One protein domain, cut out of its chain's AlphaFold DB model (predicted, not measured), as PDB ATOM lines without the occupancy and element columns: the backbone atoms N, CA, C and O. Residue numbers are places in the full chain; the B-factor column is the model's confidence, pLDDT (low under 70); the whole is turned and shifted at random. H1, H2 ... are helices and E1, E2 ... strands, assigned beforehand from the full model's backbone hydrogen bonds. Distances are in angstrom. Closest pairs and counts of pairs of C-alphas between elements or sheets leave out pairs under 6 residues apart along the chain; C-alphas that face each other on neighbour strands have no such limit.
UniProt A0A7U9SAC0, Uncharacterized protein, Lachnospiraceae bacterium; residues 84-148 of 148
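What this domain is: This is residues 84 to 148 of the 148 residues of an uncharacterized protein of Lachnospiraceae bacterium (UniProt A0A7U9SAC0). This is an elongated, loosely built chain: two short helices, H1 and H2, make an L at one end, and helix H3 with a two-stranded hairpin, E1 and E2, makes the other end. Between the two ends runs a long stretch with no named element, residues 101 to 116, and the long loop of the hairpin folds back toward the middle of the length. The printed part has 65 residues with three named helices and two named strands, in the order H1, H2, H3, E1, E2; the sheet, E1 - E2, is antiparallel. The class is mixed, helices and strands, with under half of the residues in named elements. The whole is only just loose, close to compact, with a radius of gyration of the C-alphas of 13.0 A, and the C-alphas span 40 by 25 by 22 A.

Where its parts are: Find C-alpha 85 at (199.060, 254.682, 395.276); there H1 begins, and it holds residues 85 to 91, 10.0 A from first to last C-alpha. Read on to H2, residues 94 to 100, which is 9.8 A long. Next look for C-alpha 117 at (217.650, 267.868, 369.309), where H3 begins; it holds residues 117 to 126 and is 14.2 A long. E1 follows with residues 129 to 132, 9.9 A long. E2, residues 144 to 147, is 9.8 A long and ends at C-alpha 147, (228.816, 274.250, 382.195).

How they stand to each other: Start at H1 and H2, which touch only at the corner by their tight link; their closest C-alphas, those of Ile 90 and Lys 96, are 5.1 A apart. Their lines are about perpendicular, at 79 degrees. From H2 a long link of 16 residues leads to H3, and these two helices are apart. A tight link then leads from H3 to E1, whose closest C-alphas, those of Leu 124 and Val 130, are 6.9 A apart. E1 and E2 form a hairpin, antiparallel, with 158 degrees between their directions. Look there for N 130 and O 146, 3.0 A apart, and N 132 and O 144, 2.8 A apart, both within hydrogen-bond range. H3 and E2 are apart. In H1, H2 and H3 every O i to N i+4 pair is within hydrogen-bond range.

The domain as a whole: The two C-alphas farthest apart are those of Ser 84 and Leu 148, the chain's last residue, at 40.8 A. The printed part has no cut. The links H2 to H3 and E1 to E2 are long, with 16 and 11 residues. The mean pLDDT of the printed part is 87.0; look for values under 70 at residues 137 to 143 and residues 147 to 148 of this model.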
ATOM      1  N   SER A  84     198.820 257.568 399.240       95.06
ATOM      2  CA  SER A  84     197.992 256.811 398.300       95.06
ATOM      3  C   SER A  84     198.830 256.292 397.124       95.06
ATOM      4  O   SER A  84     199.895 256.822 396.794       95.06
ATOM      5  N   LYS A  85     198.359 255.235 396.450       91.31
ATOM      6  CA  LYS A  85     199.060 254.682 395.276       91.31
ATOM      7  C   LYS A  85     199.264 255.745 394.187       91.31
ATOM      8  O   LYS A  85     200.330 255.780 393.581       91.31
ATOM      9  N   ARG A  86     198.275 256.624 393.980       93.00
ATOM     10  CA  ARG A  86     198.360 257.753 393.042       93.00
ATOM     11  C   ARG A  86     199.489 258.706 393.429       93.00
ATOM     12  O   ARG A  86     200.356 258.964 392.604       93.00
ATOM     13  N   VAL A  87     199.525 259.150 394.687       93.44
ATOM     14  CA  VAL A  87     200.568 260.061 395.186       93.44
ATOM     15  C   VAL A  87     201.951 259.421 395.062       93.44
ATOM     16  O   VAL A  87     202.864 260.029 394.518       93.44
ATOM     17  N   ARG A  88     202.112 258.151 395.455       91.06
ATOM     18  CA  ARG A  88     203.395 257.439 395.303       91.06
ATOM     19  C   ARG A  88     203.856 257.317 393.853       91.06
ATOM     20  O   ARG A  88     205.061 257.295 393.627       91.06
ATOM     21  N   ASN A  89     202.941 257.205 392.894       90.62
ATOM     22  CA  ASN A  89     203.301 257.154 391.478       90.62
ATOM     23  C   ASN A  89     203.804 258.506 390.957       90.62
ATOM     24  O   ASN A  89     204.637 258.506 390.062       90.62
ATOM     25  N   ILE A  90     203.310 259.620 391.502       93.38
ATOM     26  CA  ILE A  90     203.799 260.964 391.172       93.38
ATOM     27  C   ILE A  90     205.161 261.184 391.836       93.38
ATOM     28  O   ILE A  90     206.126 261.507 391.163       93.38
ATOM     29  N   LEU A  91     205.270 260.925 393.144       90.56
ATOM     30  CA  LEU A  91     206.479 261.238 393.915       90.56
ATOM     31  C   LEU A  91     207.700 260.367 393.572       90.56
ATOM     32  O   LEU A  91     208.829 260.817 393.731       90.56
ATOM     33  N   ASN A  92     207.507 259.116 393.139       86.38
ATOM     34  CA  ASN A  92     208.626 258.219 392.808       86.38
ATOM     35  C   ASN A  92     209.095 258.326 391.347       86.38
ATOM     36  O   ASN A  92     210.058 257.656 390.969       86.38
ATOM     37  N   ASP A  93     208.409 259.114 390.525       89.00
ATOM     38  CA  ASP A  93     208.705 259.301 389.109       89.00
ATOM     39  C   ASP A  93     209.122 260.756 388.896       89.00
ATOM     40  O   ASP A  93     208.318 261.669 389.060       89.00
ATOM     41  N   LYS A  94     210.399 260.982 388.568       88.00
ATOM     42  CA  LYS A  94     210.971 262.335 388.487       88.00
ATOM     43  C   LYS A  94     210.259 263.218 387.464       88.00
ATOM     44  O   LYS A  94     210.129 264.410 387.709       88.00
ATOM     45  N   GLN A  95     209.805 262.649 386.349       91.00
ATOM     46  CA  GLN A  95     209.113 263.410 385.309       91.00
ATOM     47  C   GLN A  95     207.730 263.824 385.806       91.00
ATOM     48  O   GLN A  95     207.385 265.000 385.765       91.00
ATOM     49  N   LYS A  96     206.969 262.882 386.378       92.88
ATOM     50  CA  LYS A  96     205.646 263.187 386.951       92.88
ATOM     51  C   LYS A  96     205.736 264.154 388.120       92.88
ATOM     52  O   LYS A  96     204.860 264.995 388.262       92.88
ATOM     53  N   PHE A  97     206.766 264.024 388.951       93.56
ATOM     54  CA  PHE A  97     207.046 264.962 390.028       93.56
ATOM     55  C   PHE A  97     207.300 266.364 389.471       93.56
ATOM     56  O   PHE A  97     206.630 267.302 389.892       93.56
ATOM     57  N   ASN A  98     208.224 266.502 388.514       94.19
ATOM     58  CA  ASN A  98     208.568 267.805 387.956       94.19
ATOM     59  C   ASN A  98     207.374 268.459 387.253       94.19
ATOM     60  O   ASN A  98     207.154 269.648 387.439       94.19
ATOM     61  N   GLU A  99     206.585 267.692 386.496       94.19
ATOM     62  CA  GLU A  99     205.385 268.211 385.836       94.19
ATOM     63  C   GLU A  99     204.324 268.642 386.854       94.19
ATOM     64  O   GLU A  99     203.753 269.725 386.742       94.19
ATOM     65  N   PHE A 100     204.084 267.821 387.884       95.25
ATOM     66  CA  PHE A 100     203.097 268.121 388.920       95.25
ATOM     67  C   PHE A 100     203.465 269.368 389.735       95.25
ATOM     68  O   PHE A 100     202.576 270.144 390.068       95.25
ATOM     69  N   PHE A 101     204.754 269.568 390.025       95.50
ATOM     70  CA  PHE A 101     205.269 270.691 390.818       95.50
ATOM     71  C   PHE A 101     205.935 271.786 389.972       95.50
ATOM     72  O   PHE A 101     206.762 272.544 390.475       95.50
ATOM     73  N   LYS A 102     205.637 271.873 388.668       94.88
ATOM     74  CA  LYS A 102     206.387 272.739 387.741       94.88
ATOM     75  C   LYS A 102     206.397 274.217 388.128       94.88
ATOM     76  O   LYS A 102     207.354 274.915 387.809       94.88
ATOM     77  N   LYS A 103     205.355 274.688 388.822       95.44
ATOM     78  CA  LYS A 103     205.247 276.076 389.291       95.44
ATOM     79  C   LYS A 103     206.096 276.319 390.541       95.44
ATOM     80  O   LYS A 103     206.578 277.424 390.750       95.44
ATOM     81  N   GLU A 104     206.298 275.283 391.344       96.56
ATOM     82  CA  GLU A 104     207.001 275.306 392.623       96.56
ATOM     83  C   GLU A 104     208.491 274.952 392.493       96.56
ATOM     84  O   GLU A 104     209.259 275.189 393.422       96.56
ATOM     85  N   LEU A 105     208.928 274.392 391.356       92.88
ATOM     86  CA  LEU A 105     210.324 273.987 391.144       92.88
ATOM     87  C   LEU A 105     211.318 275.156 391.181       92.88
ATOM     88  O   LEU A 105     212.490 274.931 391.483       92.88
ATOM     89  N   GLY A 106     210.890 276.365 390.805       93.62
ATOM     90  CA  GLY A 106     211.759 277.546 390.706       93.62
ATOM     91  C   GLY A 106     212.845 277.457 389.624       93.62
ATOM     92  O   GLY A 106     213.735 278.299 389.579       93.62
ATOM     93  N   ARG A 107     212.795 276.437 388.760       92.75
ATOM     94  CA  ARG A 107     213.718 276.228 387.640       92.75
ATOM     95  C   ARG A 107     213.010 275.534 386.487       92.75
ATOM     96  O   ARG A 107     212.100 274.732 386.706       92.75
ATOM     97  N   GLU A 108     213.490 275.785 385.277       94.62
ATOM     98  CA  GLU A 108     213.074 275.006 384.119       94.62
ATOM     99  C   GLU A 108     213.667 273.595 384.170       94.62
ATOM    100  O   GLU A 108     214.645 273.293 384.869       94.62
ATOM    101  N   TRP A 109     213.018 272.694 383.453       95.12
ATOM    102  CA  TRP A 109     213.465 271.328 383.275       95.12
ATOM    103  C   TRP A 109     213.013 270.853 381.900       95.12
ATOM    104  O   TRP A 109     211.990 271.308 381.393       95.12
ATOM    105  N   LEU A 110     213.779 269.934 381.327       94.88
ATOM    106  CA  LEU A 110     213.480 269.307 380.051       94.88
ATOM    107  C   LEU A 110     213.499 267.794 380.235       94.88
ATOM    108  O   LEU A 110     214.366 267.252 380.931       94.88
ATOM    109  N   ASP A 111     212.534 267.116 379.626       93.44
ATOM    110  CA  ASP A 111     212.551 265.667 379.513       93.44
ATOM    111  C   ASP A 111     213.293 265.245 378.241       93.44
ATOM    112  O   ASP A 111     212.725 265.231 377.155       93.44
ATOM    113  N   ALA A 112     214.564 264.873 378.387       90.19
ATOM    114  CA  ALA A 112     215.410 264.474 377.263       90.19
ATOM    115  C   ALA A 112     214.951 263.180 376.558       90.19
ATOM    116  O   ALA A 112     215.425 262.902 375.464       90.19
ATOM    117  N   ASP A 113     214.060 262.380 377.163       88.31
ATOM    118  CA  ASP A 113     213.492 261.198 376.493       88.31
ATOM    119  C   ASP A 113     212.405 261.579 375.471       88.31
ATOM    120  O   ASP A 113     212.096 260.780 374.587       88.31
ATOM    121  N   SER A 114     211.776 262.747 375.632       91.12
ATOM    122  CA  SER A 114     210.698 263.223 374.757       91.12
ATOM    123  C   SER A 114     211.082 264.433 373.916       91.12
ATOM    124  O   SER A 114     210.383 264.709 372.950       91.12
ATOM    125  N   ALA A 115     212.133 265.153 374.310       94.19
ATOM    126  CA  ALA A 115     212.604 266.328 373.601       94.19
ATOM    127  C   ALA A 115     213.381 265.957 372.334       94.19
ATOM    128  O   ALA A 115     214.121 264.967 372.323       94.19
ATOM    129  N   ASP A 116     213.248 266.768 371.291       95.69
ATOM    130  CA  ASP A 116     214.093 266.666 370.104       95.69
ATOM    131  C   ASP A 116     215.446 267.392 370.275       95.69
ATOM    132  O   ASP A 116     215.753 267.983 371.317       95.69
ATOM    133  N   ALA A 117     216.313 267.281 369.264       95.12
ATOM    134  CA  ALA A 117     217.650 267.868 369.309       95.12
ATOM    135  C   ALA A 117     217.617 269.404 369.394       95.12
ATOM    136  O   ALA A 117     218.434 269.981 370.115       95.12
ATOM    137  N   ASP A 118     216.661 270.043 368.718       96.62
ATOM    138  CA  ASP A 118     216.534 271.498 368.678       96.62
ATOM    139  C   ASP A 118     216.048 272.025 370.034       96.62
ATOM    140  O   ASP A 118     216.581 273.008 370.551       96.62
ATOM    141  N   GLU A 119     215.090 271.343 370.665       96.19
ATOM    142  CA  GLU A 119     214.609 271.649 372.014       96.19
ATOM    143  C   GLU A 119     215.724 271.511 373.058       96.19
ATOM    144  O   GLU A 119     215.875 272.370 373.934       96.19
ATOM    145  N   ILE A 120     216.542 270.456 372.959       94.50
ATOM    146  CA  ILE A 120     217.703 270.265 373.837       94.50
ATOM    147  C   ILE A 120     218.725 271.385 373.620       94.50
ATOM    148  O   ILE A 120     219.212 271.962 374.595       94.50
ATOM    149  N   GLU A 121     219.046 271.724 372.370       94.44
ATOM    150  CA  GLU A 121     220.005 272.782 372.051       94.44
ATOM    151  C   GLU A 121     219.532 274.149 372.559       94.44
ATOM    152  O   GLU A 121     220.303 274.882 373.183       94.44
ATOM    153  N   GLN A 122     218.257 274.483 372.355       95.69
ATOM    154  CA  GLN A 122     217.665 275.720 372.860       95.69
ATOM    155  C   GLN A 122     217.685 275.773 374.389       95.69
ATOM    156  O   GLN A 122     218.022 276.811 374.963       95.69
ATOM    157  N   PHE A 123     217.377 274.658 375.060       95.56
ATOM    158  CA  PHE A 123     217.444 274.568 376.517       95.56
ATOM    159  C   PHE A 123     218.869 274.804 377.029       95.56
ATOM    160  O   PHE A 123     219.069 275.580 377.960       95.56
ATOM    161  N   LEU A 124     219.863 274.179 376.395       94.31
ATOM    162  CA  LEU A 124     221.272 274.374 376.727       94.31
ATOM    163  C   LEU A 124     221.686 275.838 376.495       94.31
ATOM    164  O   LEU A 124     222.182 276.481 377.409       94.31
ATOM    165  N   LYS A 125     221.386 276.426 375.332       94.00
ATOM    166  CA  LYS A 125     221.708 277.838 375.037       94.00
ATOM    167  C   LYS A 125     221.078 278.827 376.020       94.00
ATOM    168  O   LYS A 125     221.669 279.864 376.311       94.00
ATOM    169  N   LYS A 126     219.877 278.527 376.514       95.69
ATOM    170  CA  LYS A 126     219.146 279.386 377.451       95.69
ATOM    171  C   LYS A 126     219.725 279.359 378.869       95.69
ATOM    172  O   LYS A 126     219.637 280.365 379.572       95.69
ATOM    173  N   HIS A 127     220.288 278.232 379.302       94.25
ATOM    174  CA  HIS A 127     220.709 278.008 380.688       94.25
ATOM    175  C   HIS A 127     222.230 277.838 380.786       94.25
ATOM    176  O   HIS A 127     222.763 276.815 380.381       94.25
ATOM    177  N   GLN A 128     222.927 278.789 381.421       89.06
ATOM    178  CA  GLN A 128     224.394 278.753 381.600       89.06
ATOM    179  C   GLN A 128     224.903 277.488 382.316       89.06
ATOM    180  O   GLN A 128     226.022 277.031 382.092       89.06
ATOM    181  N   ILE A 129     224.087 276.934 383.216       91.88
ATOM    182  CA  ILE A 129     224.421 275.746 383.995       91.88
ATOM    183  C   ILE A 129     223.261 274.768 383.907       91.88
ATOM    184  O   ILE A 129     222.153 275.061 384.360       91.88
ATOM    185  N   VAL A 130     223.536 273.570 383.394       93.38
ATOM    186  CA  VAL A 130     222.539 272.505 383.268       93.38
ATOM    187  C   VAL A 130     222.968 271.276 384.052       93.38
ATOM    188  O   VAL A 130     224.093 270.791 383.957       93.38
ATOM    189  N   MET A 131     222.037 270.739 384.838       91.00
ATOM    190  CA  MET A 131     222.247 269.508 385.589       91.00
ATOM    191  C   MET A 131     221.548 268.342 384.893       91.00
ATOM    192  O   MET A 131     220.324 268.212 384.953       91.00
ATOM    193  N   VAL A 132     222.327 267.441 384.306       90.50
ATOM    194  CA  VAL A 132     221.811 266.219 383.690       90.50
ATOM    195  C   VAL A 132     221.639 265.149 384.762       90.50
ATOM    196  O   VAL A 132     222.544 264.829 385.542       90.50
ATOM    197  N   LYS A 133     220.431 264.593 384.827       85.81
ATOM    198  CA  LYS A 133     220.056 263.556 385.788       85.81
ATOM    199  C   LYS A 133     219.515 262.348 385.033       85.81
ATOM    200  O   LYS A 133     218.587 262.505 384.248       85.81
ATOM    201  N   PRO A 134     219.992 261.125 385.316       83.94
ATOM    202  CA  PRO A 134     219.368 259.939 384.758       83.94
ATOM    203  C   PRO A 134     217.942 259.803 385.304       83.94
ATOM    204  O   PRO A 134     217.679 260.040 386.495       83.94
ATOM    205  N   LYS A 135     217.025 259.354 384.444       75.50
ATOM    206  CA  LYS A 135     215.625 259.081 384.798       75.50
ATOM    207  C   LYS A 135     215.532 258.111 385.972       75.50
ATOM    208  O   LYS A 135     214.932 258.410 387.010       75.50
ATOM    209  N   PHE A 136     216.257 257.000 385.877       72.19
ATOM    210  CA  PHE A 136     216.341 255.984 386.923       72.19
ATOM    211  C   PHE A 136     217.631 256.113 387.739       72.19
ATOM    212  O   PHE A 136     218.700 256.365 387.196       72.19
ATOM    213  N   GLY A 137     217.534 255.918 389.054       67.88
ATOM    214  CA  GLY A 137     218.672 255.984 389.976       67.88
ATOM    215  C   GLY A 137     218.323 256.702 391.279       67.88
ATOM    216  O   GLY A 137     217.296 257.380 391.360       67.88
ATOM    217  N   ARG A 138     219.172 256.541 392.298       66.94
ATOM    218  CA  ARG A 138     219.025 257.128 393.643       66.94
ATOM    219  C   ARG A 138     220.354 257.754 394.084       66.94
ATOM    220  O   ARG A 138     221.386 257.487 393.473       66.94
ATOM    221  N   GLY A 139     220.322 258.595 395.120       60.81
ATOM    222  CA  GLY A 139     221.532 259.094 395.794       60.81
ATOM    223  C   GLY A 139     222.482 259.925 394.923       60.81
ATOM    224  O   GLY A 139     223.684 259.899 395.145       60.81
ATOM    225  N   GLY A 140     221.981 260.600 393.884       58.72
ATOM    226  CA  GLY A 140     222.810 261.431 392.999       58.72
ATOM    227  C   GLY A 140     223.713 260.662 392.025       58.72
ATOM    228  O   GLY A 140     224.372 261.294 391.202       58.72
ATOM    229  N   GLY A 141     223.705 259.325 392.046       57.62
ATOM    230  CA  GLY A 141     224.529 258.506 391.158       57.62
ATOM    231  C   GLY A 141     224.305 258.828 389.676       57.62
ATOM    232  O   GLY A 141     223.165 258.853 389.211       57.62
ATOM    233  N   ARG A 142     225.411 259.046 388.947       58.31
ATOM    234  CA  ARG A 142     225.469 259.377 387.506       58.31
ATOM    235  C   ARG A 142     224.825 260.710 387.111       58.31
ATOM    236  O   ARG A 142     224.469 260.892 385.954       58.31
ATOM    237  N   SER A 143     224.653 261.623 388.061       61.62
ATOM    238  CA  SER A 143     224.325 263.007 387.720       61.62
ATOM    239  C   SER A 143     225.575 263.701 387.182       61.62
ATOM    240  O   SER A 143     226.623 263.581 387.813       61.62
ATOM    241  N   SER A 144     225.463 264.447 386.090       70.00
ATOM    242  CA  SER A 144     226.544 265.291 385.572       70.00
ATOM    243  C   SER A 144     226.090 266.744 385.513       70.00
ATOM    244  O   SER A 144     224.919 267.036 385.270       70.00
ATOM    245  N   GLN A 145     227.016 267.652 385.788       75.25
ATOM    246  CA  GLN A 145     226.826 269.077 385.567       75.25
ATOM    247  C   GLN A 145     227.495 269.429 384.244       75.25
ATOM    248  O   GLN A 145     228.625 269.013 383.996       75.25
ATOM    249  N   ILE A 146     226.781 270.168 383.408       74.31
ATOM    250  CA  ILE A 146     227.301 270.764 382.189       74.31
ATOM    251  C   ILE A 146     227.367 272.266 382.447       74.31
ATOM    252  O   ILE A 146     226.375 272.882 382.847       74.31
ATOM    253  N   LEU A 147     228.565 272.817 382.282       62.06
ATOM    254  CA  LEU A 147     228.816 274.250 382.195       62.06
ATOM    255  C   LEU A 147     229.006 274.542 380.709       62.06
ATOM    256  O   LEU A 147     229.800 273.846 380.069       62.06
ATOM    257  N   LEU A 148     228.226 275.478 380.178       58.72
ATOM    258  CA  LEU A 148     228.258 275.871 378.768       58.72
ATOM    259  C   LEU A 148     229.064 277.154 378.575       58.72
ATOM    260  O   LEU A 148     229.040 278.002 379.496       58.72
TER     261      LEU A 148